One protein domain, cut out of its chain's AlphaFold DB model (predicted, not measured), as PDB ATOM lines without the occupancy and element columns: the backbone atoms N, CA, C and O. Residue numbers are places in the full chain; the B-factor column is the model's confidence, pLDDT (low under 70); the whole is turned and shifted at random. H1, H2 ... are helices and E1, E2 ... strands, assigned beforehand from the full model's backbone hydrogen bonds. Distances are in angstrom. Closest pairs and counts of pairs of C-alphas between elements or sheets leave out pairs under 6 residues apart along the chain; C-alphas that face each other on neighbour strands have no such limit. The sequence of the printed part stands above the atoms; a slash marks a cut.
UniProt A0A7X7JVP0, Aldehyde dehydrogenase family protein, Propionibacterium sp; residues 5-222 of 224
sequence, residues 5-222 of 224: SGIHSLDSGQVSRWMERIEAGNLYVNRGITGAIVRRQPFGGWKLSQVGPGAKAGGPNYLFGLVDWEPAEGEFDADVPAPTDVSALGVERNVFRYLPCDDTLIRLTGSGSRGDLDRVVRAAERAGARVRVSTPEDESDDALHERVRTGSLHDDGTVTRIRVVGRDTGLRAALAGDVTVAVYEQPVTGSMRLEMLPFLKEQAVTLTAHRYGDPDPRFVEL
ATOM      1  N   SER A   5      13.899 -22.701 -35.062       98.62
ATOM      2  CA  SER A   5      13.333 -21.498 -34.457       98.62
ATOM      3  C   SER A   5      13.840 -20.264 -35.188       98.62
ATOM      4  O   SER A   5      14.963 -20.258 -35.693       98.62
ATOM      5  N   GLY A   6      13.007 -19.228 -35.261       98.56
ATOM      6  CA  GLY A   6      13.342 -17.992 -35.953       98.56
ATOM      7  C   GLY A   6      13.002 -16.753 -35.141       98.56
ATOM      8  O   GLY A   6      11.990 -16.730 -34.441       98.56
ATOM      9  N   ILE A   7      13.822 -15.715 -35.279       98.69
ATOM     10  CA  ILE A   7      13.537 -14.368 -34.784       98.69
ATOM     11  C   ILE A   7      13.684 -13.352 -35.918       98.69
ATOM     12  O   ILE A   7      14.614 -13.419 -36.721       98.69
ATOM     13  N   HIS A   8      12.766 -12.390 -35.968       98.62
ATOM     14  CA  HIS A   8      12.892 -11.193 -36.794       98.62
ATOM     15  C   HIS A   8      13.050  -9.983 -35.874       98.62
ATOM     16  O   HIS A   8      12.089  -9.557 -35.239       98.62
ATOM     17  N   SER A   9      14.267  -9.456 -35.780       98.19
ATOM     18  CA  SER A   9      14.580  -8.251 -35.012       98.19
ATOM     19  C   SER A   9      15.840  -7.584 -35.561       98.19
ATOM     20  O   SER A   9      16.795  -8.255 -35.949       98.19
ATOM     21  N   LEU A  10      15.835  -6.251 -35.597       97.38
ATOM     22  CA  LEU A  10      17.008  -5.433 -35.933       97.38
ATOM     23  C   LEU A  10      17.790  -4.986 -34.688       97.38
ATOM     24  O   LEU A  10      18.811  -4.308 -34.811       97.38
ATOM     25  N   ASP A  11      17.294  -5.336 -33.503       97.88
ATOM     26  CA  ASP A  11      17.966  -5.132 -32.228       97.88
ATOM     27  C   ASP A  11      18.863  -6.348 -31.952       97.88
ATOM     28  O   ASP A  11      18.379  -7.448 -31.667       97.88
ATOM     29  N   SER A  12      20.179  -6.156 -32.058       96.88
ATOM     30  CA  SER A  12      21.160  -7.220 -31.828       96.88
ATOM     31  C   SER A  12      21.125  -7.745 -30.392       96.88
ATOM     32  O   SER A  12      21.341  -8.935 -30.191       96.88
ATOM     33  N   GLY A  13      20.761  -6.923 -29.403       97.75
ATOM     34  CA  GLY A  13      20.622  -7.357 -28.012       97.75
ATOM     35  C   GLY A  13      19.459  -8.329 -27.816       97.75
ATOM     36  O   GLY A  13      19.579  -9.315 -27.084       97.75
ATOM     37  N   GLN A  14      18.340  -8.113 -28.518       98.25
ATOM     38  CA  GLN A  14      17.236  -9.080 -28.542       98.25
ATOM     39  C   GLN A  14      17.644 -10.390 -29.216       98.25
ATOM     40  O   GLN A  14      17.278 -11.462 -28.732       98.25
ATOM     41  N   VAL A  15      18.405 -10.306 -30.309       98.44
ATOM     42  CA  VAL A  15      18.901 -11.483 -31.031       98.44
ATOM     43  C   VAL A  15      19.874 -12.286 -30.168       98.44
ATOM     44  O   VAL A  15      19.669 -13.492 -30.037       98.44
ATOM     45  N   SER A  16      20.852 -11.653 -29.513       97.75
ATOM     46  CA  SER A  16      21.776 -12.330 -28.590       97.75
ATOM     47  C   SER A  16      21.028 -13.028 -27.459       97.75
ATOM     48  O   SER A  16      21.157 -14.240 -27.287       97.75
ATOM     49  N   ARG A  17      20.133 -12.308 -26.767       98.06
ATOM     50  CA  ARG A  17      19.322 -12.881 -25.682       98.06
ATOM     51  C   ARG A  17      18.471 -14.061 -26.151       98.06
ATOM     52  O   ARG A  17      18.243 -15.001 -25.387       98.06
ATOM     53  N   TRP A  18      17.945 -13.995 -27.371       98.38
ATOM     54  CA  TRP A  18      17.196 -15.096 -27.961       98.38
ATOM     55  C   TRP A  18      18.108 -16.294 -28.245       98.38
ATOM     56  O   TRP A  18      17.785 -17.385 -27.785       98.38
ATOM     57  N   MET A  19      19.259 -16.102 -28.904       97.38
ATOM     58  CA  MET A  19      20.218 -17.173 -29.222       97.38
ATOM     59  C   MET A  19      20.774 -17.881 -27.980       97.38
ATOM     60  O   MET A  19      21.043 -19.079 -28.043       97.38
ATOM     61  N   GLU A  20      20.937 -17.166 -26.865       95.94
ATOM     62  CA  GLU A  20      21.398 -17.719 -25.583       95.94
ATOM     63  C   GLU A  20      20.368 -18.633 -24.909       95.94
ATOM     64  O   GLU A  20      20.731 -19.543 -24.168       95.94
ATOM     65  N   ARG A  21      19.071 -18.372 -25.113       96.38
ATOM     66  CA  ARG A  21      17.985 -19.007 -24.343       96.38
ATOM     67  C   ARG A  21      17.157 -19.989 -25.150       96.38
ATOM     68  O   ARG A  21      16.477 -20.831 -24.569       96.38
ATOM     69  N   ILE A  22      17.128 -19.838 -26.470       97.44
ATOM     70  CA  ILE A  22      16.277 -20.652 -27.325       97.44
ATOM     71  C   ILE A  22      16.804 -22.083 -27.417       97.44
ATOM     72  O   ILE A  22      17.974 -22.332 -27.702       97.44
ATOM     73  N   GLU A  23      15.902 -23.043 -27.230       96.62
ATOM     74  CA  GLU A  23      16.241 -24.461 -27.290       96.62
ATOM     75  C   GLU A  23      15.768 -25.107 -28.593       96.62
ATOM     76  O   GLU A  23      14.732 -25.780 -28.638       96.62
ATOM     77  N   ALA A  24      16.537 -24.902 -29.662       98.00
ATOM     78  CA  ALA A  24      16.327 -25.549 -30.951       98.00
ATOM     79  C   ALA A  24      17.654 -25.833 -31.664       98.00
ATOM     80  O   ALA A  24      18.634 -25.106 -31.496       98.00
ATOM     81  N   GLY A  25      17.669 -26.874 -32.497       98.00
ATOM     82  CA  GLY A  25      18.869 -27.264 -33.231       98.00
ATOM     83  C   GLY A  25      19.223 -26.326 -34.388       98.00
ATOM     84  O   GLY A  25      20.404 -26.173 -34.701       98.00
ATOM     85  N   ASN A  26      18.245 -25.703 -35.042       98.75
ATOM     86  CA  ASN A  26      18.466 -24.797 -36.173       98.75
ATOM     87  C   ASN A  26      17.853 -23.421 -35.881       98.75
ATOM     88  O   ASN A  26      16.632 -23.281 -35.796       98.75
ATOM     89  N   LEU A  27      18.701 -22.410 -35.729       98.81
ATOM     90  CA  LEU A  27      18.319 -21.038 -35.419       98.81
ATOM     91  C   LEU A  27      18.432 -20.158 -36.659       98.81
ATOM     92  O   LEU A  27      19.426 -20.222 -37.378       98.81
ATOM     93  N   TYR A  28      17.429 -19.314 -36.878       98.81
ATOM     94  CA  TYR A  28      17.370 -18.416 -38.022       98.81
ATOM     95  C   TYR A  28      17.065 -16.980 -37.584       98.81
ATOM     96  O   TYR A  28      16.075 -16.721 -36.904       98.81
ATOM     97  N   VAL A  29      17.889 -16.025 -37.996       98.62
ATOM     98  CA  VAL A  29      17.724 -14.605 -37.669       98.62
ATOM     99  C   VAL A  29      17.449 -13.826 -38.948       98.62
ATOM    100  O   VAL A  29      18.223 -13.882 -39.905       98.62
ATOM    101  N   ASN A  30      16.349 -13.073 -38.956       98.44
ATOM    102  CA  ASN A  30      15.947 -12.186 -40.049       98.44
ATOM    103  C   ASN A  30      15.790 -12.897 -41.406       98.44
ATOM    104  O   ASN A  30      16.153 -12.353 -42.451       98.44
ATOM    105  N   ARG A  31      15.239 -14.117 -41.386       98.38
ATOM    106  CA  ARG A  31      14.990 -14.970 -42.561       98.38
ATOM    107  C   ARG A  31      13.977 -16.077 -42.246       98.38
ATOM    108  O   ARG A  31      13.672 -16.333 -41.086       98.38
ATOM    109  N   GLY A  32      13.526 -16.788 -43.283       98.38
ATOM    110  CA  GLY A  32      12.716 -17.999 -43.123       98.38
ATOM    111  C   GLY A  32      13.468 -19.151 -42.437       98.38
ATOM    112  O   GLY A  32      14.690 -19.259 -42.537       98.38
ATOM    113  N   ILE A  33      12.708 -20.030 -41.773       98.50
ATOM    114  CA  ILE A  33      13.204 -21.161 -40.959       98.50
ATOM    115  C   ILE A  33      13.236 -22.507 -41.710       98.50
ATOM    116  O   ILE A  33      13.358 -23.565 -41.095       98.50
ATOM    117  N   THR A  34      13.056 -22.488 -43.030       98.00
ATOM    118  CA  THR A  34      12.994 -23.673 -43.901       98.00
ATOM    119  C   THR A  34      14.052 -23.583 -45.002       98.00
ATOM    120  O   THR A  34      14.740 -22.571 -45.131       98.00
ATOM    121  N   GLY A  35      14.205 -24.648 -45.797       97.00
ATOM    122  CA  GLY A  35      15.154 -24.659 -46.914       97.00
ATOM    123  C   GLY A  35      16.612 -24.729 -46.461       97.00
ATOM    124  O   GLY A  35      17.456 -24.017 -46.996       97.00
ATOM    125  N   ALA A  36      16.900 -25.562 -45.456       97.69
ATOM    126  CA  ALA A  36      18.263 -25.802 -45.005       97.69
ATOM    127  C   ALA A  36      19.128 -26.358 -46.149       97.69
ATOM    128  O   ALA A  36      18.776 -27.348 -46.792       97.69
ATOM    129  N   ILE A  37      20.263 -25.711 -46.392       98.44
ATOM    130  CA  ILE A  37      21.244 -26.080 -47.406       98.44
ATOM    131  C   ILE A  37      22.359 -26.874 -46.726       98.44
ATOM    132  O   ILE A  37      22.905 -26.455 -45.702       98.44
ATOM    133  N   VAL A  38      22.723 -28.014 -47.318       97.94
ATOM    134  CA  VAL A  38      23.787 -28.901 -46.822       97.94
ATOM    135  C   VAL A  38      25.075 -28.115 -46.547       97.94
ATOM    136  O   VAL A  38      25.453 -27.236 -47.321       97.94
ATOM    137  N   ARG A  39      25.739 -28.423 -45.423       95.75
ATOM    138  CA  ARG A  39      26.924 -27.742 -44.865       95.75
ATOM    139  C   ARG A  39      26.786 -26.264 -44.496       95.75
ATOM    140  O   ARG A  39      27.586 -25.813 -43.688       95.75
ATOM    141  N   ARG A  40      25.801 -25.524 -45.014       97.38
ATOM    142  CA  ARG A  40      25.493 -24.171 -44.519       97.38
ATOM    143  C   ARG A  40      24.664 -24.255 -43.245       97.38
ATOM    144  O   ARG A  40      25.029 -23.695 -42.224       97.38
ATOM    145  N   GLN A  41      23.579 -25.022 -43.287       98.44
ATOM    146  CA  GLN A  41      22.703 -25.243 -42.142       98.44
ATOM    147  C   GLN A  41      22.533 -26.740 -41.882       98.44
ATOM    148  O   GLN A  41      21.459 -27.273 -42.167       98.44
ATOM    149  N   PRO A  42      23.559 -27.443 -41.349       98.44
ATOM    150  CA  PRO A  42      23.391 -28.815 -40.883       98.44
ATOM    151  C   PRO A  42      22.088 -28.970 -40.088       98.44
ATOM    152  O   PRO A  42      21.784 -28.176 -39.186       98.44
ATOM    153  N   PHE A  43      21.273 -29.950 -40.467       98.50
ATOM    154  CA  PHE A  43      19.869 -29.991 -40.075       98.50
ATOM    155  C   PHE A  43      19.580 -31.114 -39.083       98.50
ATOM    156  O   PHE A  43      19.971 -32.261 -39.284       98.50
ATOM    157  N   GLY A  44      18.888 -30.770 -38.001       97.19
ATOM    158  CA  GLY A  44      18.530 -31.698 -36.932       97.19
ATOM    159  C   GLY A  44      18.078 -30.941 -35.691       97.19
ATOM    160  O   GLY A  44      18.568 -29.842 -35.428       97.19
ATOM    161  N   GLY A  45      17.118 -31.496 -34.961       94.69
ATOM    162  CA  GLY A  45      16.519 -30.854 -33.795       94.69
ATOM    163  C   GLY A  45      17.025 -31.404 -32.472       94.69
ATOM    164  O   GLY A  45      17.866 -32.292 -32.431       94.69
ATOM    165  N   TRP A  46      16.462 -30.883 -31.389       93.50
ATOM    166  CA  TRP A  46      16.634 -31.395 -30.031       93.50
ATOM    167  C   TRP A  46      15.297 -31.892 -29.467       93.50
ATOM    168  O   TRP A  46      14.228 -31.643 -30.044       93.50
ATOM    169  N   LYS A  47      15.336 -32.512 -28.280       91.69
ATOM    170  CA  LYS A  47      14.145 -33.031 -27.583       91.69
ATOM    171  C   LYS A  47      13.417 -34.041 -28.492       91.69
ATOM    172  O   LYS A  47      14.051 -34.735 -29.273       91.69
ATOM    173  N   LEU A  48      12.083 -34.037 -28.488       91.50
ATOM    174  CA  LEU A  48      11.237 -34.885 -29.348       91.50
ATOM    175  C   LEU A  48      11.388 -34.661 -30.872       91.50
ATOM    176  O   LEU A  48      10.681 -35.286 -31.652       91.50
ATOM    177  N   SER A  49      12.252 -33.746 -31.323       93.75
ATOM    178  CA  SER A  49      12.565 -33.563 -32.752       93.75
ATOM    179  C   SER A  49      13.720 -34.454 -33.234       93.75
ATOM    180  O   SER A  49      14.203 -34.263 -34.349       93.75
ATOM    181  N   GLN A  50      14.184 -35.378 -32.394       91.31
ATOM    182  CA  GLN A  50      15.316 -36.267 -32.626       91.31
ATOM    183  C   GLN A  50      15.025 -37.617 -31.957       91.31
ATOM    184  O   GLN A  50      14.468 -37.656 -30.863       91.31
ATOM    185  N   VAL A  51      15.444 -38.704 -32.603       88.88
ATOM    186  CA  VAL A  51      15.550 -40.044 -32.010       88.88
ATOM    187  C   VAL A  51      16.969 -40.546 -32.272       88.88
ATOM    188  O   VAL A  51      17.475 -40.386 -33.383       88.88
ATOM    189  N   GLY A  52      17.613 -41.138 -31.264       87.12
ATOM    190  CA  GLY A  52      18.988 -41.642 -31.373       87.12
ATOM    191  C   GLY A  52      20.063 -40.549 -31.278       87.12
ATOM    192  O   GLY A  52      19.789 -39.481 -30.730       87.12
ATOM    193  N   PRO A  53      21.296 -40.802 -31.757       81.44
ATOM    194  CA  PRO A  53      22.399 -39.841 -31.697       81.44
ATOM    195  C   PRO A  53      22.080 -38.529 -32.433       81.44
ATOM    196  O   PRO A  53      21.613 -38.533 -33.568       81.44
ATOM    197  N   GLY A  54      22.338 -37.388 -31.790       88.81
ATOM    198  CA  GLY A  54      21.881 -36.062 -32.240       88.81
ATOM    199  C   GLY A  54      22.721 -35.376 -33.322       88.81
ATOM    200  O   GLY A  54      22.702 -34.147 -33.405       88.81
ATOM    201  N   ALA A  55      23.488 -36.131 -34.113       95.12
ATOM    202  CA  ALA A  55      24.306 -35.572 -35.186       95.12
ATOM    203  C   ALA A  55      23.424 -35.059 -36.337       95.12
ATOM    204  O   ALA A  55      22.497 -35.734 -36.790       95.12
ATOM    205  N   LYS A  56      23.718 -33.862 -36.842       97.94
ATOM    206  CA  LYS A  56      22.922 -33.200 -37.878       97.94
ATOM    207  C   LYS A  56      23.228 -33.744 -39.266       97.94
ATOM    208  O   LYS A  56      24.385 -33.802 -39.686       97.94
ATOM    209  N   ALA A  57      22.177 -34.036 -40.030       97.69
ATOM    210  CA  ALA A  57      22.301 -34.381 -41.440       97.69
ATOM    211  C   ALA A  57      22.945 -33.222 -42.220       97.69
ATOM    212  O   ALA A  57      22.625 -32.048 -42.011       97.69
ATOM    213  N   GLY A  58      23.890 -33.550 -43.104       97.00
ATOM    214  CA  GLY A  58      24.690 -32.554 -43.827       97.00
ATOM    215  C   GLY A  58      25.714 -31.802 -42.963       97.00
ATOM    216  O   GLY A  58      26.308 -30.838 -43.449       97.00
ATOM    217  N   GLY A  59      25.902 -32.216 -41.704       96.94
ATOM    218  CA  GLY A  59      26.955 -31.763 -40.798       96.94
ATOM    219  C   GLY A  59      28.183 -32.680 -40.801       96.94
ATOM    220  O   GLY A  59      28.168 -33.743 -41.425       96.94
ATOM    221  N   PRO A  60      29.258 -32.285 -40.098       96.12
ATOM    222  CA  PRO A  60      30.536 -32.996 -40.137       96.12
ATOM    223  C   PRO A  60      30.507 -34.368 -39.444       96.12
ATOM    224  O   PRO A  60      31.321 -35.221 -39.769       96.12
ATOM    225  N   ASN A  61      29.576 -34.590 -38.510       95.81
ATOM    226  CA  ASN A  61      29.559 -35.784 -37.658       95.81
ATOM    227  C   ASN A  61      28.553 -36.852 -38.096       95.81
ATOM    228  O   ASN A  61      28.516 -37.921 -37.496       95.81
ATOM    229  N   TYR A  62      27.719 -36.590 -39.107       96.00
ATOM    230  CA  TYR A  62      26.587 -37.469 -39.424       96.00
ATOM    231  C   TYR A  62      27.014 -38.911 -39.734       96.00
ATOM    232  O   TYR A  62      26.357 -39.862 -39.325       96.00
ATOM    233  N   LEU A  63      28.152 -39.073 -40.411       94.44
ATOM    234  CA  LEU A  63      28.671 -40.389 -40.778       94.44
ATOM    235  C   LEU A  63      29.281 -41.152 -39.595       94.44
ATOM    236  O   LEU A  63      29.380 -42.370 -39.659       94.44
ATOM    237  N   PHE A  64      29.649 -40.475 -38.502       91.69
ATOM    238  CA  PHE A  64      30.285 -41.120 -37.348       91.69
ATOM    239  C   PHE A  64      29.353 -42.076 -36.602       91.69
ATOM    240  O   PHE A  64      29.838 -42.972 -35.921       91.69
ATOM    241  N   GLY A  65      28.035 -41.897 -36.729       87.38
ATOM    242  CA  GLY A  65      27.039 -42.821 -36.181       87.38
ATOM    243  C   GLY A  65      26.678 -43.983 -37.111       87.38
ATOM    244  O   GLY A  65      25.842 -44.799 -36.742       87.38
ATOM    245  N   LEU A  66      27.255 -44.038 -38.319       91.50
ATOM    246  CA  LEU A  66      26.998 -45.078 -39.327       91.50
ATOM    247  C   LEU A  66      28.169 -46.060 -39.474       91.50
ATOM    248  O   LEU A  66      28.178 -46.877 -40.392       91.50
ATOM    249  N   VAL A  67      29.164 -45.940 -38.599       91.44
ATOM    250  CA  VAL A  67      30.361 -46.774 -38.552       91.44
ATOM    251  C   VAL A  67      30.584 -47.237 -37.121       91.44
ATOM    252  O   VAL A  67      30.138 -46.581 -36.176       91.44
ATOM    253  N   ASP A  68      31.301 -48.342 -36.976       88.75
ATOM    254  CA  ASP A  68      31.838 -48.756 -35.686       88.75
ATOM    255  C   ASP A  68      33.208 -48.116 -35.459       88.75
ATOM    256  O   ASP A  68      33.935 -47.787 -36.404       88.75
ATOM    257  N   TRP A  69      33.545 -47.927 -34.185       90.06
ATOM    258  CA  TRP A  69      34.823 -47.368 -33.767       90.06
ATOM    259  C   TRP A  69      35.623 -48.390 -32.977       90.06
ATOM    260  O   TRP A  69      35.093 -49.102 -32.125       90.06
ATOM    261  N   GLU A  70      36.926 -48.406 -33.227       86.88
ATOM    262  CA  GLU A  70      37.871 -49.264 -32.528       86.88
ATOM    263  C   GLU A  70      38.838 -48.398 -31.712       86.88
ATOM    264  O   GLU A  70      39.234 -47.316 -32.166       86.88
ATOM    265  N   PRO A  71      39.236 -48.830 -30.504       84.06
ATOM    266  CA  PRO A  71      40.291 -48.159 -29.761       84.06
ATOM    267  C   PRO A  71      41.595 -48.135 -30.571       84.06
ATOM    268  O   PRO A  71      42.033 -49.158 -31.089       84.06
ATOM    269  N   ALA A  72      42.234 -46.971 -30.634       84.38
ATOM    270  CA  ALA A  72      43.541 -46.784 -31.252       84.38
ATOM    271  C   ALA A  72      44.460 -46.005 -30.305       84.38
ATOM    272  O   ALA A  72      43.986 -45.237 -29.460       84.38
ATOM    273  N   GLU A  73      45.770 -46.203 -30.447       80.81
ATOM    274  CA  GLU A  73      46.772 -45.421 -29.721       80.81
ATOM    275  C   GLU A  73      46.770 -43.960 -30.193       80.81
ATOM    276  O   GLU A  73      46.640 -43.672 -31.384       80.81
ATOM    277  N   GLY A  74      46.921 -43.027 -29.254       79.81
ATOM    278  CA  GLY A  74      46.955 -41.596 -29.537       79.81
ATOM    279  C   GLY A  74      46.859 -40.747 -28.274       79.81
ATOM    280  O   GLY A  74      46.544 -41.244 -27.189       79.81
ATOM    281  N   GLU A  75      47.135 -39.452 -28.418       84.44
ATOM    282  CA  GLU A  75      46.925 -38.486 -27.342       84.44
ATOM    283  C   GLU A  75      45.427 -38.290 -27.086       84.44
ATOM    284  O   GLU A  75      44.641 -38.032 -27.998       84.44
ATOM    285  N   PHE A  76      45.029 -38.401 -25.818       90.44
ATOM    286  CA  PHE A  76      43.659 -38.135 -25.389       90.44
ATOM    287  C   PHE A  76      43.524 -36.692 -24.919       90.44
ATOM    288  O   PHE A  76      43.354 -36.417 -23.728       90.44
ATOM    289  N   ASP A  77      43.645 -35.775 -25.870       89.88
ATOM    290  CA  ASP A  77      43.468 -34.351 -25.641       89.88
ATOM    291  C   ASP A  77      42.883 -33.690 -26.889       89.88
ATOM    292  O   ASP A  77      43.323 -33.932 -28.011       89.88
ATOM    293  N   ALA A  78      41.821 -32.919 -26.695       92.19
ATOM    294  CA  ALA A  78      41.168 -32.125 -27.726       92.19
ATOM    295  C   ALA A  78      40.206 -31.153 -27.049       92.19
ATOM    296  O   ALA A  78      39.503 -31.531 -26.112       92.19
ATOM    297  N   ASP A  79      40.111 -29.935 -27.569       95.50
ATOM    298  CA  ASP A  79      39.093 -28.981 -27.142       95.50
ATOM    299  C   ASP A  79      37.786 -29.145 -27.927       95.50
ATOM    300  O   ASP A  79      37.741 -29.734 -29.015       95.50
ATOM    301  N   VAL A  80      36.700 -28.600 -27.371       96.25
ATOM    302  CA  VAL A  80      35.435 -28.461 -28.099       96.25
ATOM    303  C   VAL A  80      35.700 -27.645 -29.368       96.25
ATOM    304  O   VAL A  80      36.267 -26.554 -29.273       96.25
ATOM    305  N   PRO A  81      35.302 -28.127 -30.562       95.38
ATOM    306  CA  PRO A  81      35.549 -27.384 -31.789       95.38
ATOM    307  C   PRO A  81      34.906 -25.996 -31.738       95.38
ATOM    308  O   PRO A  81      33.723 -25.864 -31.409       95.38
ATOM    309  N   ALA A  82      35.683 -24.976 -32.100       96.25
ATOM    310  CA  ALA A  82      35.211 -23.601 -32.130       96.25
ATOM    311  C   ALA A  82      34.032 -23.419 -33.114       96.25
ATOM    312  O   ALA A  82      33.973 -24.109 -34.144       96.25
ATOM    313  N   PRO A  83      33.112 -22.471 -32.844       97.44
ATOM    314  CA  PRO A  83      32.074 -22.091 -33.796       97.44
ATOM    315  C   PRO A  83      32.681 -21.761 -35.165       97.44
ATOM    316  O   PRO A  83      33.631 -20.989 -35.263       97.44
ATOM    317  N   THR A  84      32.155 -22.365 -36.231       97.06
ATOM    318  CA  THR A  84      32.739 -22.244 -37.576       97.06
ATOM    319  C   THR A  84      31.677 -21.892 -38.611       97.06
ATOM    320  O   THR A  84      30.652 -22.567 -38.700       97.06
ATOM    321  N   ASP A  85      31.954 -20.890 -39.451       97.31
ATOM    322  CA  ASP A  85      31.218 -20.633 -40.695       97.31
ATOM    323  C   ASP A  85      32.047 -21.090 -41.895       97.31
ATOM    324  O   ASP A  85      32.929 -20.386 -42.382       97.31
ATOM    325  N   VAL A  86      31.760 -22.298 -42.378       96.38
ATOM    326  CA  VAL A  86      32.463 -22.881 -43.532       96.38
ATOM    327  C   VAL A  86      32.009 -22.290 -44.869       96.38
ATOM    328  O   VAL A  86      32.633 -22.557 -45.892       96.38
ATOM    329  N   SER A  87      30.891 -21.560 -44.885       95.44
ATOM    330  CA  SER A  87      30.297 -21.024 -46.109       95.44
ATOM    331  C   SER A  87      30.805 -19.626 -46.444       95.44
ATOM    332  O   SER A  87      30.917 -19.308 -47.625       95.44
ATOM    333  N   ALA A  88      31.106 -18.822 -45.416       94.75
ATOM    334  CA  ALA A  88      31.705 -17.493 -45.501       94.75
ATOM    335  C   ALA A  88      31.069 -16.582 -46.574       94.75
ATOM    336  O   ALA A  88      31.765 -15.901 -47.324       94.75
ATOM    337  N   LEU A  89      29.733 -16.568 -46.669       95.25
ATOM    338  CA  LEU A  89      29.017 -15.877 -47.755       95.25
ATOM    339  C   LEU A  89      29.005 -14.345 -47.620       95.25
ATOM    340  O   LEU A  89      28.592 -13.654 -48.549       95.25
ATOM    341  N   GLY A  90      29.392 -13.809 -46.461       88.94
ATOM    342  CA  GLY A  90      29.382 -12.375 -46.150       88.94
ATOM    343  C   GLY A  90      27.979 -11.827 -45.869       88.94
ATOM    344  O   GLY A  90      27.721 -11.326 -44.783       88.94
ATOM    345  N   VAL A  91      27.050 -11.976 -46.817       94.38
ATOM    346  CA  VAL A  91      25.650 -11.509 -46.710       94.38
ATOM    347  C   VAL A  91      24.791 -12.375 -45.778       94.38
ATOM    348  O   VAL A  91      23.764 -11.942 -45.258       94.38
ATOM    349  N   GLU A  92      25.217 -13.607 -45.542       97.81
ATOM    350  CA  GLU A  92      24.579 -14.582 -44.666       97.81
ATOM    351  C   GLU A  92      25.688 -15.258 -43.866       97.81
ATOM    352  O   GLU A  92      26.625 -15.794 -44.461       97.81
ATOM    353  N   ARG A  93      25.590 -15.230 -42.534       97.75
ATOM    354  CA  ARG A  93      26.504 -15.985 -41.667       97.75
ATOM    355  C   ARG A  93      25.844 -17.291 -41.267       97.75
ATOM    356  O   ARG A  93      24.678 -17.295 -40.868       97.75
ATOM    357  N   ASN A  94      26.588 -18.381 -41.391       98.31
ATOM    358  CA  ASN A  94      26.142 -19.758 -41.199       98.31
ATOM    359  C   ASN A  94      27.066 -20.473 -40.228       98.31
ATOM    360  O   ASN A  94      27.956 -21.225 -40.623       98.31
ATOM    361  N   VAL A  95      26.862 -20.213 -38.947       98.44
ATOM    362  CA  VAL A  95      27.733 -20.722 -37.899       98.44
ATOM    363  C   VAL A  95      27.230 -22.075 -37.428       98.44
ATOM    364  O   VAL A  95      26.072 -22.240 -37.042       98.44
ATOM    365  N   PHE A  96      28.123 -23.051 -37.427       98.62
ATOM    366  CA  PHE A  96      27.921 -24.330 -36.777       98.62
ATOM    367  C   PHE A  96      28.712 -24.358 -35.469       98.62
ATOM    368  O   PHE A  96      29.914 -24.099 -35.470       98.62
ATOM    369  N   ARG A  97      28.033 -24.654 -34.358       98.00
ATOM    370  CA  ARG A  97      28.611 -24.665 -33.007       98.00
ATOM    371  C   ARG A  97      28.140 -25.867 -32.196       98.00
ATOM    372  O   ARG A  97      27.170 -26.540 -32.555       98.00
ATOM    373  N   TYR A  98      28.815 -26.096 -31.078       98.00
ATOM    374  CA  TYR A  98      28.474 -27.124 -30.103       98.00
ATOM    375  C   TYR A  98      28.078 -26.473 -28.778       98.00
ATOM    376  O   TYR A  98      28.688 -25.494 -28.361       98.00
ATOM    377  N   LEU A  99      27.057 -27.021 -28.123       96.94
ATOM    378  CA  LEU A  99      26.621 -26.619 -26.786       96.94
ATOM    379  C   LEU A  99      26.690 -27.819 -25.832       96.94
ATOM    380  O   LEU A  99      26.395 -28.932 -26.275       96.94
ATOM    381  N   PRO A 100      27.000 -27.624 -24.540       96.06
ATOM    382  CA  PRO A 100      27.014 -28.713 -23.567       96.06
ATOM    383  C   PRO A 100      25.662 -29.428 -23.431       96.06
ATOM    384  O   PRO A 100      24.587 -28.834 -23.602       96.06
ATOM    385  N   CYS A 101      25.718 -30.720 -23.115       92.38
ATOM    386  CA  CYS A 101      24.565 -31.603 -22.986       92.38
ATOM    387  C   CYS A 101      24.508 -32.267 -21.603       92.38
ATOM    388  O   CYS A 101      25.039 -33.355 -21.392       92.38
ATOM    389  N   ASP A 102      23.804 -31.619 -20.677       89.81
ATOM    390  CA  ASP A 102      23.696 -32.046 -19.273       89.81
ATOM    391  C   ASP A 102      22.739 -33.230 -19.031       89.81
ATOM    392  O   ASP A 102      22.586 -33.705 -17.907       89.81
ATOM    393  N   ASP A 103      22.056 -33.705 -20.070       90.75
ATOM    394  CA  ASP A 103      21.056 -34.773 -19.984       90.75
ATOM    395  C   ASP A 103      21.641 -36.179 -20.242       90.75
ATOM    396  O   ASP A 103      20.893 -37.136 -20.461       90.75
ATOM    397  N   THR A 104      22.971 -36.318 -20.160       94.38
ATOM    398  CA  THR A 104      23.676 -37.594 -20.357       94.38
ATOM    399  C   THR A 104      23.967 -38.290 -19.030       94.38
ATOM    400  O   THR A 104      24.517 -37.687 -18.111       94.38
ATOM    401  N   LEU A 105      23.610 -39.570 -18.939       95.12
ATOM    402  CA  LEU A 105      24.037 -40.493 -17.888       95.12
ATOM    403  C   LEU A 105      25.228 -41.314 -18.393       95.12
ATOM    404  O   LEU A 105      25.138 -41.953 -19.440       95.12
ATOM    405  N   ILE A 106      26.328 -41.337 -17.647       97.12
ATOM    406  CA  ILE A 106      27.432 -42.274 -17.868       97.12
ATOM    407  C   ILE A 106      27.139 -43.530 -17.051       97.12
ATOM    408  O   ILE A 106      27.018 -43.459 -15.828       97.12
ATOM    409  N   ARG A 107      27.029 -44.683 -17.711       97.00
ATOM    410  CA  ARG A 107      26.830 -45.977 -17.051       97.00
ATOM    411  C   ARG A 107      28.083 -46.830 -17.195       97.00
ATOM    412  O   ARG A 107      28.373 -47.289 -18.295       97.00
ATOM    413  N   LEU A 108      28.788 -47.075 -16.091       97.75
ATOM    414  CA  LEU A 108      29.781 -48.148 -16.021       97.75
ATOM    415  C   LEU A 108      29.048 -49.477 -15.817       97.75
ATOM    416  O   LEU A 108      28.279 -49.606 -14.869       97.75
ATOM    417  N   THR A 109      29.274 -50.452 -16.694       96.06
ATOM    418  CA  THR A 109      28.714 -51.806 -16.539       96.06
ATOM    419  C   THR A 109      29.703 -52.718 -15.825       96.06
ATOM    420  O   THR A 109      30.893 -52.406 -15.737       96.06
ATOM    421  N   GLY A 110      29.252 -53.893 -15.373       90.31
ATOM    422  CA  GLY A 110      30.136 -54.878 -14.732       90.31
ATOM    423  C   GLY A 110      31.291 -55.385 -15.613       90.31
ATOM    424  O   GLY A 110      32.230 -55.987 -15.101       90.31
ATOM    425  N   SER A 111      31.242 -55.145 -16.929       91.44
ATOM    426  CA  SER A 111      32.310 -55.511 -17.874       91.44
ATOM    427  C   SER A 111      33.226 -54.347 -18.270       91.44
ATOM    428  O   SER A 111      34.209 -54.567 -18.978       91.44
ATOM    429  N   GLY A 112      32.908 -53.117 -17.857       92.75
ATOM    430  CA  GLY A 112      33.715 -51.934 -18.142       92.75
ATOM    431  C   GLY A 112      34.891 -51.772 -17.180       92.75
ATOM    432  O   GLY A 112      34.924 -52.352 -16.094       92.75
ATOM    433  N   SER A 113      35.869 -50.950 -17.565       95.31
ATOM    434  CA  SER A 113      37.018 -50.630 -16.718       95.31
ATOM    435  C   SER A 113      36.900 -49.234 -16.094       95.31
ATOM    436  O   SER A 113      36.322 -48.313 -16.675       95.31
ATOM    437  N   ARG A 114      37.507 -49.040 -14.915       95.25
ATOM    438  CA  ARG A 114      37.596 -47.709 -14.282       95.25
ATOM    439  C   ARG A 114      38.420 -46.715 -15.109       95.25
ATOM    440  O   ARG A 114      38.150 -45.523 -15.045       95.25
ATOM    441  N   GLY A 115      39.390 -47.196 -15.892       95.06
ATOM    442  CA  GLY A 115      40.175 -46.351 -16.799       95.06
ATOM    443  C   GLY A 115      39.342 -45.809 -17.962       95.06
ATOM    444  O   GLY A 115      39.466 -44.640 -18.317       95.06
ATOM    445  N   ASP A 116      38.443 -46.627 -18.513       95.44
ATOM    446  CA  ASP A 116      37.507 -46.177 -19.546       95.44
ATOM    447  C   ASP A 116      36.474 -45.202 -18.979       95.44
ATOM    448  O   ASP A 116      36.131 -44.216 -19.631       95.44
ATOM    449  N   LEU A 117      36.017 -45.435 -17.743       97.50
ATOM    450  CA  LEU A 117      35.134 -44.500 -17.052       97.50
ATOM    451  C   LEU A 117      35.806 -43.133 -16.875       97.50
ATOM    452  O   LEU A 117      35.207 -42.126 -17.243       97.50
ATOM    453  N   ASP A 118      37.041 -43.093 -16.365       96.50
ATOM    454  CA  ASP A 118      37.815 -41.851 -16.214       96.50
ATOM    455  C   ASP A 118      37.934 -41.100 -17.545       96.50
ATOM    456  O   ASP A 118      37.671 -39.902 -17.630       96.50
ATOM    457  N   ARG A 119      38.235 -41.828 -18.622       96.00
ATOM    458  CA  ARG A 119      38.341 -41.265 -19.968       96.00
ATOM    459  C   ARG A 119      37.045 -40.595 -20.428       96.00
ATOM    460  O   ARG A 119      37.078 -39.475 -20.938       96.00
ATOM    461  N   VAL A 120      35.908 -41.262 -20.242       97.62
ATOM    462  CA  VAL A 120      34.592 -40.730 -20.627       97.62
ATOM    463  C   VAL A 120      34.184 -39.549 -19.741       97.62
ATOM    464  O   VAL A 120      33.653 -38.565 -20.252       97.62
ATOM    465  N   VAL A 121      34.478 -39.598 -18.439       97.94
ATOM    466  CA  VAL A 121      34.244 -38.476 -17.512       97.94
ATOM    467  C   VAL A 121      35.057 -37.252 -17.933       97.94
ATOM    468  O   VAL A 121      34.489 -36.173 -18.079       97.94
ATOM    469  N   ARG A 122      36.346 -37.417 -18.250       97.00
ATOM    470  CA  ARG A 122      37.200 -36.329 -18.757       97.00
ATOM    471  C   ARG A 122      36.672 -35.718 -20.054       97.00
ATOM    472  O   ARG A 122      36.787 -34.510 -20.249       97.00
ATOM    473  N   ALA A 123      36.082 -36.523 -20.940       97.56
ATOM    474  CA  ALA A 123      35.440 -36.011 -22.149       97.56
ATOM    475  C   ALA A 123      34.175 -35.195 -21.832       97.56
ATOM    476  O   ALA A 123      33.965 -34.139 -22.424       97.56
ATOM    477  N   ALA A 124      33.359 -35.637 -20.872       97.75
ATOM    478  CA  ALA A 124      32.190 -34.886 -20.420       97.75
ATOM    479  C   ALA A 124      32.578 -33.535 -19.792       97.75
ATOM    480  O   ALA A 124      31.995 -32.504 -20.131       97.75
ATOM    481  N   GLU A 125      33.612 -33.528 -18.947       96.38
ATOM    482  CA  GLU A 125      34.175 -32.311 -18.350       96.38
ATOM    483  C   GLU A 125      34.720 -31.358 -19.418       96.38
ATOM    484  O   GLU A 125      34.411 -30.166 -19.402       96.38
ATOM    485  N   ARG A 126      35.469 -31.880 -20.401       97.12
ATOM    486  CA  ARG A 126      35.993 -31.090 -21.523       97.12
ATOM    487  C   ARG A 126      34.882 -30.498 -22.389       97.12
ATOM    488  O   ARG A 126      35.015 -29.371 -22.858       97.12
ATOM    489  N   ALA A 127      33.778 -31.223 -22.564       97.50
ATOM    490  CA  ALA A 127      32.579 -30.743 -23.246       97.50
ATOM    491  C   ALA A 127      31.804 -29.675 -22.445       97.50
ATOM    492  O   ALA A 127      30.851 -29.098 -22.973       97.50
ATOM    493  N   GLY A 128      32.181 -29.416 -21.187       96.75
ATOM    494  CA  GLY A 128      31.482 -28.507 -20.280       96.75
ATOM    495  C   GLY A 128      30.126 -29.037 -19.806       96.75
ATOM    496  O   GLY A 128      29.289 -28.247 -19.373       96.75
ATOM    497  N   ALA A 129      29.879 -30.345 -19.931       95.44
ATOM    498  CA  ALA A 129      28.619 -30.969 -19.549       95.44
ATOM    499  C   ALA A 129      28.622 -31.362 -18.068       95.44
ATOM    500  O   ALA A 129      29.633 -31.806 -17.521       95.44
ATOM    501  N   ARG A 130      27.463 -31.258 -17.412       91.56
ATOM    502  CA  ARG A 130      27.292 -31.797 -16.058       91.56
ATOM    503  C   ARG A 130      27.353 -33.322 -16.074       91.56
ATOM    504  O   ARG A 130      26.603 -33.981 -16.791       91.56
ATOM    505  N   VAL A 131      28.231 -33.868 -15.240       86.56
ATOM    506  CA  VAL A 131      28.504 -35.303 -15.166       86.56
ATOM    507  C   VAL A 131      27.524 -35.987 -14.212       86.56
ATOM    508  O   VAL A 131      27.407 -35.605 -13.049       86.56
ATOM    509  N   ARG A 132      26.849 -37.033 -14.696       92.12
ATOM    510  CA  ARG A 132      26.091 -37.992 -13.880       92.12
ATOM    511  C   ARG A 132      26.634 -39.384 -14.155       92.12
ATOM    512  O   ARG A 132      26.656 -39.799 -15.313       92.12
ATOM    513  N   VAL A 133      27.071 -40.088 -13.116       94.88
ATOM    514  CA  VAL A 133      27.650 -41.435 -13.224       94.88
ATOM    515  C   VAL A 133      26.799 -42.412 -12.426       94.88
ATOM    516  O   VAL A 133      26.382 -42.101 -11.318       94.88
ATOM    517  N   SER A 134      26.557 -43.587 -12.999       94.50
ATOM    518  CA  SER A 134      25.992 -44.747 -12.315       94.50
ATOM    519  C   SER A 134      26.962 -45.916 -12.480       94.50
ATOM    520  O   SER A 134      27.383 -46.220 -13.603       94.50
ATOM    521  N   THR A 135      27.340 -46.544 -11.369       96.00
ATOM    522  CA  THR A 135      28.239 -47.706 -11.332       96.00
ATOM    523  C   THR A 135      27.524 -48.943 -10.783       96.00
ATOM    524  O   THR A 135      26.475 -48.800 -10.145       96.00
ATOM    525  N   PRO A 136      28.047 -50.165 -11.005       93.69
ATOM    526  CA  PRO A 136      27.457 -51.383 -10.450       93.69
ATOM    527  C   PRO A 136      27.415 -51.402  -8.915       93.69
ATOM    528  O   PRO A 136      26.586 -52.107  -8.343       93.69
ATOM    529  N   GLU A 137      28.291 -50.640  -8.252       92.62
ATOM    530  CA  GLU A 137      28.294 -50.455  -6.800       92.62
ATOM    531  C   GLU A 137      27.127 -49.583  -6.300       92.62
ATOM    532  O   GLU A 137      26.636 -49.814  -5.196       92.62
ATOM    533  N   ASP A 138      26.671 -48.619  -7.107       90.12
ATOM    534  CA  ASP A 138      25.530 -47.749  -6.783       90.12
ATOM    535  C   ASP A 138      24.189 -48.419  -7.124       90.12
ATOM    536  O   ASP A 138      23.212 -48.334  -6.381       90.12
ATOM    537  N   GLU A 139      24.141 -49.075  -8.282       91.81
ATOM    538  CA  GLU A 139      22.953 -49.688  -8.865       91.81
ATOM    539  C   GLU A 139      23.403 -50.843  -9.767       91.81
ATOM    540  O   GLU A 139      24.204 -50.636 -10.680       91.81
ATOM    541  N   SER A 140      22.903 -52.062  -9.554       94.00
ATOM    542  CA  SER A 140      23.240 -53.192 -10.434       94.00
ATOM    543  C   SER A 140      22.715 -52.977 -11.860       94.00
ATOM    544  O   SER A 140      21.790 -52.197 -12.075       94.00
ATOM    545  N   ASP A 141      23.287 -53.674 -12.852       92.75
ATOM    546  CA  ASP A 141      22.820 -53.567 -14.247       92.75
ATOM    547  C   ASP A 141      21.319 -53.914 -14.357       92.75
ATOM    548  O   ASP A 141      20.553 -53.160 -14.956       92.75
ATOM    549  N   ASP A 142      20.870 -54.971 -13.670       93.06
ATOM    550  CA  ASP A 142      19.456 -55.370 -13.623       93.06
ATOM    551  C   ASP A 142      18.554 -54.302 -12.980       93.06
ATOM    552  O   ASP A 142      17.436 -54.067 -13.446       93.06
ATOM    553  N   ALA A 143      19.029 -53.637 -11.919       92.56
ATOM    554  CA  ALA A 143      18.280 -52.575 -11.253       92.56
ATOM    555  C   ALA A 143      18.137 -51.341 -12.156       92.56
ATOM    556  O   ALA A 143      17.037 -50.795 -12.267       92.56
ATOM    557  N   LEU A 144      19.203 -50.963 -12.874       92.25
ATOM    558  CA  LEU A 144      19.136 -49.912 -13.889       92.25
ATOM    559  C   LEU A 144      18.140 -50.284 -14.990       92.25
ATOM    560  O   LEU A 144      17.321 -49.454 -15.378       92.25
ATOM    561  N   HIS A 145      18.189 -51.517 -15.500       93.94
ATOM    562  CA  HIS A 145      17.278 -51.974 -16.552       93.94
ATOM    563  C   HIS A 145      15.818 -51.924 -16.100       93.94
ATOM    564  O   HIS A 145      14.954 -51.544 -16.888       93.94
ATOM    565  N   GLU A 146      15.525 -52.269 -14.847       92.44
ATOM    566  CA  GLU A 146      14.177 -52.115 -14.295       92.44
ATOM    567  C   GLU A 146      13.777 -50.641 -14.173       92.44
ATOM    568  O   GLU A 146      12.716 -50.264 -14.664       92.44
ATOM    569  N   ARG A 147      14.652 -49.779 -13.637       89.31
ATOM    570  CA  ARG A 147      14.407 -48.330 -13.528       89.31
ATOM    571  C   ARG A 147      14.129 -47.674 -14.884       89.31
ATOM    572  O   ARG A 147      13.279 -46.792 -15.001       89.31
ATOM    573  N   VAL A 148      14.849 -48.111 -15.912       90.31
ATOM    574  CA  VAL A 148      14.649 -47.714 -17.309       90.31
ATOM    575  C   VAL A 148      13.278 -48.175 -17.807       90.31
ATOM    576  O   VAL A 148      12.517 -47.368 -18.336       90.31
ATOM    577  N   ARG A 149      12.936 -49.451 -17.595       89.94
ATOM    578  CA  ARG A 149      11.670 -50.057 -18.037       89.94
ATOM    579  C   ARG A 149      10.447 -49.396 -17.401       89.94
ATOM    580  O   ARG A 149       9.409 -49.286 -18.050       89.94
ATOM    581  N   THR A 150      10.560 -48.942 -16.155       87.38
ATOM    582  CA  THR A 150       9.482 -48.240 -15.443       87.38
ATOM    583  C   THR A 150       9.414 -46.742 -15.756       87.38
ATOM    584  O   THR A 150       8.521 -46.067 -15.249       87.38
ATOM    585  N   GLY A 151      10.319 -46.206 -16.588       78.81
ATOM    586  CA  GLY A 151      10.340 -44.793 -16.987       78.81
ATOM    587  C   GLY A 151      10.925 -43.836 -15.940       78.81
ATOM    588  O   GLY A 151      10.831 -42.619 -16.089       78.81
ATOM    589  N   SER A 152      11.566 -44.356 -14.893       72.75
ATOM    590  CA  SER A 152      12.074 -43.572 -13.756       72.75
ATOM    591  C   SER A 152      13.397 -42.842 -14.037       72.75
ATOM    592  O   SER A 152      13.943 -42.167 -13.167       72.75
ATOM    593  N   LEU A 153      13.922 -42.924 -15.265       72.69
ATOM    594  CA  LEU A 153      15.072 -42.127 -15.712       72.69
ATOM    595  C   LEU A 153      14.779 -40.621 -15.814       72.69
ATOM    596  O   LEU A 153      15.707 -39.824 -15.954       72.69
ATOM    597  N   HIS A 154      13.508 -40.221 -15.772       65.25
ATOM    598  CA  HIS A 154      13.106 -38.817 -15.843       65.25
ATOM    599  C   HIS A 154      12.971 -38.144 -14.469       65.25
ATOM    600  O   HIS A 154      12.941 -36.913 -14.408       65.25
ATOM    601  N   ASP A 155      12.918 -38.923 -13.383       54.75
ATOM    602  CA  ASP A 155      12.600 -38.426 -12.038       54.75
ATOM    603  C   ASP A 155      13.785 -37.705 -11.363       54.75
ATOM    604  O   ASP A 155      13.576 -36.799 -10.559       54.75
ATOM    605  N   ASP A 156      15.030 -38.027 -11.746       56.72
ATOM    606  CA  ASP A 156      16.277 -37.413 -11.236       56.72
ATOM    607  C   ASP A 156      16.860 -36.367 -12.219       56.72
ATOM    608  O   ASP A 156      18.066 -36.246 -12.468       56.72
ATOM    609  N   GLY A 157      15.944 -35.637 -12.863       61.59
ATOM    610  CA  GLY A 157      16.212 -34.756 -13.997       61.59
ATOM    611  C   GLY A 157      16.238 -35.506 -15.330       61.59
ATOM    612  O   GLY A 157      16.554 -36.690 -15.399       61.59
ATOM    613  N   THR A 158      15.930 -34.812 -16.425       77.62
ATOM    614  CA  THR A 158      15.774 -35.444 -17.740       77.62
ATOM    615  C   THR A 158      17.072 -36.133 -18.180       77.62
ATOM    616  O   THR A 158      18.055 -35.474 -18.511       77.62
ATOM    617  N   VAL A 159      17.107 -37.467 -18.170       86.94
ATOM    618  CA  VAL A 159      18.090 -38.255 -18.923       86.94
ATOM    619  C   VAL A 159      17.515 -38.477 -20.317       86.94
ATOM    620  O   VAL A 159      16.439 -39.051 -20.454       86.94
ATOM    621  N   THR A 160      18.210 -38.011 -21.355       90.31
ATOM    622  CA  THR A 160      17.858 -38.320 -22.758       90.31
ATOM    623  C   THR A 160      18.977 -39.063 -23.478       90.31
ATOM    624  O   THR A 160      18.836 -39.439 -24.642       90.31
ATOM    625  N   ARG A 161      20.110 -39.286 -22.802       93.50
ATOM    626  CA  ARG A 161      21.280 -39.968 -23.352       93.50
ATOM    627  C   ARG A 161      21.906 -40.873 -22.303       93.50
ATOM    628  O   ARG A 161      22.048 -40.473 -21.151       93.50
ATOM    629  N   ILE A 162      22.343 -42.057 -22.713       95.12
ATOM    630  CA  ILE A 162      23.141 -42.962 -21.884       95.12
ATOM    631  C   ILE A 162      24.433 -43.276 -22.630       95.12
ATOM    632  O   ILE A 162      24.396 -43.847 -23.720       95.12
ATOM    633  N   ARG A 163      25.576 -42.910 -22.048       96.88
ATOM    634  CA  ARG A 163      26.899 -43.346 -22.496       96.88
ATOM    635  C   ARG A 163      27.301 -44.577 -21.694       96.88
ATOM    636  O   ARG A 163      27.597 -44.470 -20.508       96.88
ATOM    637  N   VAL A 164      27.288 -45.737 -22.342       97.06
ATOM    638  CA  VAL A 164      27.655 -47.017 -21.724       97.06
ATOM    639  C   VAL A 164      29.170 -47.195 -21.795       97.06
ATOM    640  O   VAL A 164      29.766 -46.994 -22.852       97.06
ATOM    641  N   VAL A 165      29.779 -47.568 -20.672       97.44
ATOM    642  CA  VAL A 165      31.195 -47.918 -20.529       97.44
ATOM    643  C   VAL A 165      31.281 -49.401 -20.187       97.44
ATOM    644  O   VAL A 165      30.886 -49.818 -19.098       97.44
ATOM    645  N   GLY A 166      31.795 -50.192 -21.128       94.75
ATOM    646  CA  GLY A 166      31.705 -51.653 -21.107       94.75
ATOM    647  C   GLY A 166      30.605 -52.167 -22.036       94.75
ATOM    648  O   GLY A 166      30.057 -51.429 -22.852       94.75
ATOM    649  N   ARG A 167      30.291 -53.457 -21.933       93.75
ATOM    650  CA  ARG A 167      29.212 -54.115 -22.679       93.75
ATOM    651  C   ARG A 167      27.943 -54.179 -21.828       93.75
ATOM    652  O   ARG A 167      28.008 -54.544 -20.655       93.75
ATOM    653  N   ASP A 168      26.804 -53.884 -22.450       94.38
ATOM    654  CA  ASP A 168      25.459 -54.094 -21.908       94.38
ATOM    655  C   ASP A 168      24.588 -54.761 -22.984       94.38
ATOM    656  O   ASP A 168      24.518 -54.279 -24.113       94.38
ATOM    657  N   THR A 169      23.952 -55.888 -22.664       92.00
ATOM    658  CA  THR A 169      23.065 -56.610 -23.596       92.00
ATOM    659  C   THR A 169      21.578 -56.460 -23.268       92.00
ATOM    660  O   THR A 169      20.741 -56.904 -24.051       92.00
ATOM    661  N   GLY A 170      21.233 -55.874 -22.119       93.81
ATOM    662  CA  GLY A 170      19.860 -55.764 -21.614       93.81
ATOM    663  C   GLY A 170      19.253 -54.369 -21.763       93.81
ATOM    664  O   GLY A 170      18.041 -54.250 -21.938       93.81
ATOM    665  N   LEU A 171      20.073 -53.315 -21.794       93.50
ATOM    666  CA  LEU A 171      19.622 -51.922 -21.780       93.50
ATOM    667  C   LEU A 171      18.718 -51.575 -22.966       93.50
ATOM    668  O   LEU A 171      17.681 -50.941 -22.793       93.50
ATOM    669  N   ARG A 172      19.059 -52.029 -24.179       92.56
ATOM    670  CA  ARG A 172      18.205 -51.809 -25.361       92.56
ATOM    671  C   ARG A 172      16.848 -52.496 -25.245       92.56
ATOM    672  O   ARG A 172      15.854 -51.944 -25.703       92.56
ATOM    673  N   ALA A 173      16.804 -53.683 -24.644       93.75
ATOM    674  CA  ALA A 173      15.553 -54.391 -24.404       93.75
ATOM    675  C   ALA A 173      14.727 -53.708 -23.302       93.75
ATOM    676  O   ALA A 173      13.505 -53.663 -23.394       93.75
ATOM    677  N   ALA A 174      15.382 -53.141 -22.286       93.06
ATOM    678  CA  ALA A 174      14.730 -52.343 -21.250       93.06
ATOM    679  C   ALA A 174      14.123 -51.040 -21.800       93.06
ATOM    680  O   ALA A 174      13.032 -50.662 -21.388       93.06
ATOM    681  N   LEU A 175      14.787 -50.407 -22.772       91.12
ATOM    682  CA  LEU A 175      14.293 -49.231 -23.501       91.12
ATOM    683  C   LEU A 175      13.270 -49.565 -24.597       91.12
ATOM    684  O   LEU A 175      12.867 -48.677 -25.349       91.12
ATOM    685  N   ALA A 176      12.854 -50.824 -24.754       88.31
ATOM    686  CA  ALA A 176      11.915 -51.193 -25.805       88.31
ATOM    687  C   ALA A 176      10.591 -50.424 -25.643       88.31
ATOM    688  O   ALA A 176       9.837 -50.644 -24.700       88.31
ATOM    689  N   GLY A 177      10.306 -49.524 -26.589       82.12
ATOM    690  CA  GLY A 177       9.129 -48.649 -26.563       82.12
ATOM    691  C   GLY A 177       9.414 -47.211 -26.118       82.12
ATOM    692  O   GLY A 177       8.586 -46.341 -26.385       82.12
ATOM    693  N   ASP A 178      10.587 -46.932 -25.545       86.44
ATOM    694  CA  ASP A 178      11.057 -45.578 -25.256       86.44
ATOM    695  C   ASP A 178      12.126 -45.143 -26.269       86.44
ATOM    696  O   ASP A 178      13.289 -45.539 -26.233       86.44
ATOM    697  N   VAL A 179      11.706 -44.293 -27.203       85.50
ATOM    698  CA  VAL A 179      12.568 -43.717 -28.245       85.50
ATOM    699  C   VAL A 179      13.195 -42.384 -27.834       85.50
ATOM    700  O   VAL A 179      13.903 -41.764 -28.630       85.50
ATOM    701  N   THR A 180      12.910 -41.904 -26.624       87.06
ATOM    702  CA  THR A 180      13.360 -40.591 -26.151       87.06
ATOM    703  C   THR A 180      14.776 -40.616 -25.582       87.06
ATOM    704  O   THR A 180      15.399 -39.559 -25.473       87.06
ATOM    705  N   VAL A 181      15.307 -41.808 -25.293       90.19
ATOM    706  CA  VAL A 181      16.659 -42.014 -24.769       90.19
ATOM    707  C   VAL A 181      17.588 -42.551 -25.859       90.19
ATOM    708  O   VAL A 181      17.390 -43.631 -26.416       90.19
ATOM    709  N   ALA A 182      18.650 -41.808 -26.156       92.12
ATOM    710  CA  ALA A 182      19.712 -42.241 -27.054       92.12
ATOM    711  C   ALA A 182      20.779 -43.046 -26.298       92.12
ATOM    712  O   ALA A 182      21.349 -42.567 -25.319       92.12
ATOM    713  N   VAL A 183      21.107 -44.244 -26.783       93.31
ATOM    714  CA  VAL A 183      22.153 -45.095 -26.195       93.31
ATOM    715  C   VAL A 183      23.428 -45.031 -27.032       93.31
ATOM    716  O   VAL A 183      23.407 -45.343 -28.223       93.31
ATOM    717  N   TYR A 184      24.536 -44.658 -26.391       94.50
ATOM    718  CA  TYR A 184      25.892 -44.663 -26.934       94.50
ATOM    719  C   TYR A 184      26.664 -45.843 -26.327       94.50
ATOM    720  O   TYR A 184      27.249 -45.730 -25.250       94.50
ATOM    721  N   GLU A 185      26.631 -46.982 -27.018       92.81
ATOM    722  CA  GLU A 185      27.221 -48.263 -26.578       92.81
ATOM    723  C   GLU A 185      28.519 -48.638 -27.305       92.81
ATOM    724  O   GLU A 185      29.082 -49.703 -27.073       92.81
ATOM    725  N   GLN A 186      28.985 -47.765 -28.200       91.12
ATOM    726  CA  GLN A 186      30.223 -47.970 -28.947       91.12
ATOM    727  C   GLN A 186      31.418 -48.113 -27.985       91.12
ATOM    728  O   GLN A 186      31.395 -47.509 -26.908       91.12
ATOM    729  N   PRO A 187      32.469 -48.876 -28.331       92.62
ATOM    730  CA  PRO A 187      33.654 -48.998 -27.486       92.62
ATOM    731  C   PRO A 187      34.210 -47.633 -27.068       92.62
ATOM    732  O   PRO A 187      34.088 -46.648 -27.796       92.62
ATOM    733  N   VAL A 188      34.801 -47.552 -25.877       94.19
ATOM    734  CA  VAL A 188      35.503 -46.335 -25.454       94.19
ATOM    735  C   VAL A 188      36.786 -46.213 -26.273       94.19
ATOM    736  O   VAL A 188      37.604 -47.130 -26.313       94.19
ATOM    737  N   THR A 189      36.945 -45.091 -26.967       92.62
ATOM    738  CA  THR A 189      38.031 -44.852 -27.919       92.62
ATOM    739  C   THR A 189      39.156 -44.016 -27.312       92.62
ATOM    740  O   THR A 189      38.971 -43.266 -26.355       92.62
ATOM    741  N   GLY A 190      40.337 -44.075 -27.931       92.75
ATOM    742  CA  GLY A 190      41.458 -43.180 -27.628       92.75
ATOM    743  C   GLY A 190      41.270 -41.736 -28.118       92.75
ATOM    744  O   GLY A 190      42.176 -40.929 -27.949       92.75
ATOM    745  N   SER A 191      40.121 -41.386 -28.710       93.31
ATOM    746  CA  SER A 191      39.870 -40.072 -29.311       93.31
ATOM    747  C   SER A 191      38.970 -39.212 -28.430       93.31
ATOM    748  O   SER A 191      37.757 -39.423 -28.362       93.31
ATOM    749  N   MET A 192      39.540 -38.168 -27.820       95.00
ATOM    750  CA  MET A 192      38.776 -37.179 -27.041       95.00
ATOM    751  C   MET A 192      37.634 -36.578 -27.874       95.00
ATOM    752  O   MET A 192      36.522 -36.379 -27.388       95.00
ATOM    753  N   ARG A 193      37.873 -36.344 -29.171       92.75
ATOM    754  CA  ARG A 193      36.875 -35.769 -30.077       92.75
ATOM    755  C   ARG A 193      35.630 -36.645 -30.232       92.75
ATOM    756  O   ARG A 193      34.541 -36.089 -30.395       92.75
ATOM    757  N   LEU A 194      35.786 -37.967 -30.232       93.75
ATOM    758  CA  LEU A 194      34.667 -38.906 -30.317       93.75
ATOM    759  C   LEU A 194      33.971 -39.041 -28.966       93.75
ATOM    760  O   LEU A 194      32.748 -38.928 -28.911       93.75
ATOM    761  N   GLU A 195      34.738 -39.179 -27.882       95.38
ATOM    762  CA  GLU A 195      34.171 -39.337 -26.538       95.38
ATOM    763  C   GLU A 195      33.405 -38.100 -26.054       95.38
ATOM    764  O   GLU A 195      32.520 -38.232 -25.216       95.38
ATOM    765  N   MET A 196      33.662 -36.908 -26.605       96.19
ATOM    766  CA  MET A 196      32.866 -35.708 -26.310       96.19
ATOM    767  C   MET A 196      31.473 -35.704 -26.963       96.19
ATOM    768  O   MET A 196      30.582 -35.006 -26.484       96.19
ATOM    769  N   LEU A 197      31.249 -36.445 -28.057       95.00
ATOM    770  CA  LEU A 197      30.003 -36.366 -28.842       95.00
ATOM    771  C   LEU A 197      28.716 -36.633 -28.040       95.00
ATOM    772  O   LEU A 197      27.756 -35.880 -28.230       95.00
ATOM    773  N   PRO A 198      28.656 -37.629 -27.132       95.81
ATOM    774  CA  PRO A 198      27.481 -37.847 -26.289       95.81
ATOM    775  C   PRO A 198      27.128 -36.628 -25.429       95.81
ATOM    776  O   PRO A 198      25.955 -36.406 -25.141       95.81
ATOM    777  N   PHE A 199      28.117 -35.799 -25.091       97.25
ATOM    778  CA  PHE A 199      28.011 -34.666 -24.171       97.25
ATOM    779  C   PHE A 199      27.849 -33.314 -24.876       97.25
ATOM    780  O   PHE A 199      27.805 -32.277 -24.217       97.25
ATOM    781  N   LEU A 200      27.719 -33.307 -26.206       96.88
ATOM    782  CA  LEU A 200      27.531 -32.099 -27.004       96.88
ATOM    783  C   LEU A 200      26.208 -32.140 -27.786       96.88
ATOM    784  O   LEU A 200      25.755 -33.175 -28.280       96.88
ATOM    785  N   LYS A 201      25.578 -30.976 -27.928       96.12
ATOM    786  CA  LYS A 201      24.462 -30.711 -28.841       96.12
ATOM    787  C   LYS A 201      24.966 -29.854 -29.979       96.12
ATOM    788  O   LYS A 201      25.486 -28.763 -29.759       96.12
ATOM    789  N   GLU A 202      24.768 -30.321 -31.198       98.00
ATOM    790  CA  GLU A 202      25.069 -29.517 -32.371       98.00
ATOM    791  C   GLU A 202      23.992 -28.447 -32.570       98.00
ATOM    792  O   GLU A 202      22.791 -28.713 -32.421       98.00
ATOM    793  N   GLN A 203      24.411 -27.247 -32.967       98.56
ATOM    794  CA  GLN A 203      23.519 -26.156 -33.329       98.56
ATOM    795  C   GLN A 203      24.005 -25.466 -34.603       98.56
ATOM    796  O   GLN A 203      25.187 -25.167 -34.749       98.56
ATOM    797  N   ALA A 204      23.076 -25.205 -35.518       98.69
ATOM    798  CA  ALA A 204      23.316 -24.352 -36.672       98.69
ATOM    799  C   ALA A 204      22.608 -23.015 -36.445       98.69
ATOM    800  O   ALA A 204      21.414 -23.002 -36.138       98.69
ATOM    801  N   VAL A 205      23.334 -21.913 -36.591       98.56
ATOM    802  CA  VAL A 205      22.841 -20.545 -36.446       98.56
ATOM    803  C   VAL A 205      23.043 -19.825 -37.770       98.56
ATOM    804  O   VAL A 205      24.172 -19.648 -38.227       98.56
ATOM    805  N   THR A 206      21.945 -19.401 -38.383       98.56
ATOM    806  CA  THR A 206      21.967 -18.678 -39.652       98.56
ATOM    807  C   THR A 206      21.345 -17.313 -39.497       98.56
ATOM    808  O   THR A 206      20.184 -17.196 -39.113       98.56
ATOM    809  N   LEU A 207      22.072 -16.273 -39.879       97.75
ATOM    810  CA  LEU A 207      21.574 -14.906 -39.824       97.75
ATOM    811  C   LEU A 207      21.810 -14.164 -41.133       97.75
ATOM    812  O   LEU A 207      22.850 -14.302 -41.779       97.75
ATOM    813  N   THR A 208      20.833 -13.346 -41.503       98.19
ATOM    814  CA  THR A 208      21.004 -12.339 -42.548       98.19
ATOM    815  C   THR A 208      21.915 -11.236 -42.011       98.19
ATOM    816  O   THR A 208      21.559 -10.565 -41.044       98.19
ATOM    817  N   ALA A 209      23.081 -11.050 -42.629       97.12
ATOM    818  CA  ALA A 209      24.115 -10.102 -42.205       97.12
ATOM    819  C   ALA A 209      24.126  -8.818 -43.057       97.12
ATOM    820  O   ALA A 209      25.129  -8.114 -43.133       97.12
ATOM    821  N   HIS A 210      23.007  -8.519 -43.718       97.88
ATOM    822  CA  HIS A 210      22.845  -7.346 -44.569       97.88
ATOM    823  C   HIS A 210      21.482  -6.676 -44.358       97.88
ATOM    824  O   HIS A 210      20.490  -7.313 -43.989       97.88
ATOM    825  N   ARG A 211      21.383  -5.401 -44.733       97.25
ATOM    826  CA  ARG A 211      20.135  -4.656 -44.862       97.25
ATOM    827  C   ARG A 211      19.973  -4.208 -46.311       97.25
ATOM    828  O   ARG A 211      20.675  -3.332 -46.787       97.25
ATOM    829  N   TYR A 212      19.049  -4.851 -47.028       96.12
ATOM    830  CA  TYR A 212      18.800  -4.581 -48.456       96.12
ATOM    831  C   TYR A 212      20.053  -4.669 -49.360       96.12
ATOM    832  O   TYR A 212      20.183  -3.914 -50.314       96.12
ATOM    833  N   GLY A 213      20.958  -5.610 -49.073       95.00
ATOM    834  CA  GLY A 213      22.193  -5.841 -49.830       95.00
ATOM    835  C   GLY A 213      23.436  -5.182 -49.230       95.00
ATOM    836  O   GLY A 213      24.536  -5.637 -49.520       95.00
ATOM    837  N   ASP A 214      23.273  -4.188 -48.356       96.56
ATOM    838  CA  ASP A 214      24.391  -3.535 -47.669       96.56
ATOM    839  C   ASP A 214      24.759  -4.295 -46.380       96.56
ATOM    840  O   ASP A 214      23.848  -4.586 -45.598       96.56
ATOM    841  N   PRO A 215      26.029  -4.674 -46.142       96.38
ATOM    842  CA  PRO A 215      26.434  -5.359 -44.913       96.38
ATOM    843  C   PRO A 215      26.024  -4.582 -43.657       96.38
ATOM    844  O   PRO A 215      26.256  -3.384 -43.554       96.38
ATOM    845  N   ASP A 216      25.422  -5.266 -42.682       96.50
ATOM    846  CA  ASP A 216      24.953  -4.647 -41.439       96.50
ATOM    847  C   ASP A 216      25.917  -4.989 -40.291       96.50
ATOM    848  O   ASP A 216      25.900  -6.134 -39.823       96.50
ATOM    849  N   PRO A 217      26.743  -4.038 -39.801       94.88
ATOM    850  CA  PRO A 217      27.764  -4.309 -38.785       94.88
ATOM    851  C   PRO A 217      27.207  -4.972 -37.522       94.88
ATOM    852  O   PRO A 217      27.832  -5.870 -36.967       94.88
ATOM    853  N   ARG A 218      25.966  -4.637 -37.137       95.56
ATOM    854  CA  ARG A 218      25.274  -5.229 -35.974       95.56
ATOM    855  C   ARG A 218      25.133  -6.749 -36.056       95.56
ATOM    856  O   ARG A 218      24.945  -7.393 -35.029       95.56
ATOM    857  N   PHE A 219      25.159  -7.302 -37.267       96.25
ATOM    858  CA  PHE A 219      24.968  -8.720 -37.555       96.25
ATOM    859  C   PHE A 219      26.229  -9.375 -38.129       96.25
ATOM    860  O   PHE A 219      26.482 -10.550 -37.859       96.25
ATOM    861  N   VAL A 220      27.053  -8.629 -38.868       94.81
ATOM    862  CA  VAL A 220      28.374  -9.091 -39.323       94.81
ATOM    863  C   VAL A 220      29.290  -9.371 -38.131       94.81
ATOM    864  O   VAL A 220      29.939 -10.413 -38.101       94.81
ATOM    865  N   GLU A 221      29.281  -8.493 -37.130       93.00
ATOM    866  CA  GLU A 221      30.180  -8.545 -35.967       93.00
ATOM    867  C   GLU A 221      29.553  -9.253 -34.759       93.00
ATOM    868  O   GLU A 221      30.186  -9.385 -33.717       93.00
ATOM    869  N   LEU A 222      28.306  -9.724 -34.882       94.75
ATOM    870  CA  LEU A 222      27.596 -10.372 -33.782       94.75
ATOM    871  C   LEU A 222      28.325 -11.646 -33.329       94.75
ATOM    872  O   LEU A 222      28.603 -12.529 -34.147       94.75
TER     873      LEU A 222
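AT A GLANCE: This is residues 5 to 222 of the 224 residues of the protein "Aldehyde dehydrogenase family protein" of Propionibacterium sp (UniProt A0A7X7JVP0). Two sheets of four strands stand end to end in an elongated body. In one lobe H1 covers part of the mixed sheet E1 E2 E8 E3, whose long strands E3 and E8 run along the body's length; in the other H3 covers one face of the parallel sheet E5 E4 E6 E7. Residues 30 to 61, with no named element, run from the first lobe toward the second, and residues 66 to 91 lead back. The 218 printed residues have seven named helices and eight named strands, E1 H1 E2 H2 E3 E4 H3 E5 H4 E6 H5 E7 H6 E8 H7; the class is mixed, with under half of the residues in named elements. The whole is compact by its radius of gyration of the C-alphas, 19.3 A, and spans 62 by 40 by 27 A.

IN THESE COORDINATES: Find C-alpha 5 at (13.333, -21.498, -34.457), where E1, residues 5 to 7, begins; E2 is 26 to 29. E8, 200 to 208, runs 26.0 A from (27.531, -32.099, -27.004), and E3, 92 to 100, runs 25.5 A. H1 is 12 to 21, 14.3 A. The other sheet has E5, 132 to 134, E4, 104 to 108, E6, 161 to 165, and E7, 182 to 184. H3 is 114 to 126, 18.2 A; H4 is 141 to 149, 12.3 A. The short helices are H2, 62 to 65, H5, 171 to 174, H6, 192 to 195, and H7, 217 to 220, ending at (28.374, -9.091, -39.323).

HOW THE PARTS SIT: Start at E8 and E3, antiparallel at 159 degrees, with N 95 and O 205 at 2.8 A. E2 and E8 are parallel, N 27 to O 204 2.8 A. E1, H1, E2 form a strand-helix-strand unit, two parallel neighbours with a helix between, its crossover right-handed; N 5 and O 26 are 2.9 A apart. H1 is on this sheet at a height of 9.9 A, over E1 and E2. H7 only grazes it with residues 219 to 220. In the other sheet look for N 106 and O 132, 2.8 A, between E5 and E4. H3 is on it at a height of 9.4 A, over E4, and touches H6 with residues 120 to 124 alone, closest C-alphas Ala 123 and Glu 195, 5.7 A. H4 and H5 touch, closest C-alphas Arg 149 and Ala 174, 5.0 A. H2 touches no helix. In H1, H3 and H4 every O i to N i+4 pair is within hydrogen-bond range; H2, H5, H6 and H7 are too short for one.

THE WHOLE: The C-alphas farthest apart, Glu 137 and Tyr 212, are 62.7 A apart. The printed part has no cut. The links E2 to H2, H2 to E3 and H4 to E6 are long. Look at residues 154 to 157 for pLDDT under 70.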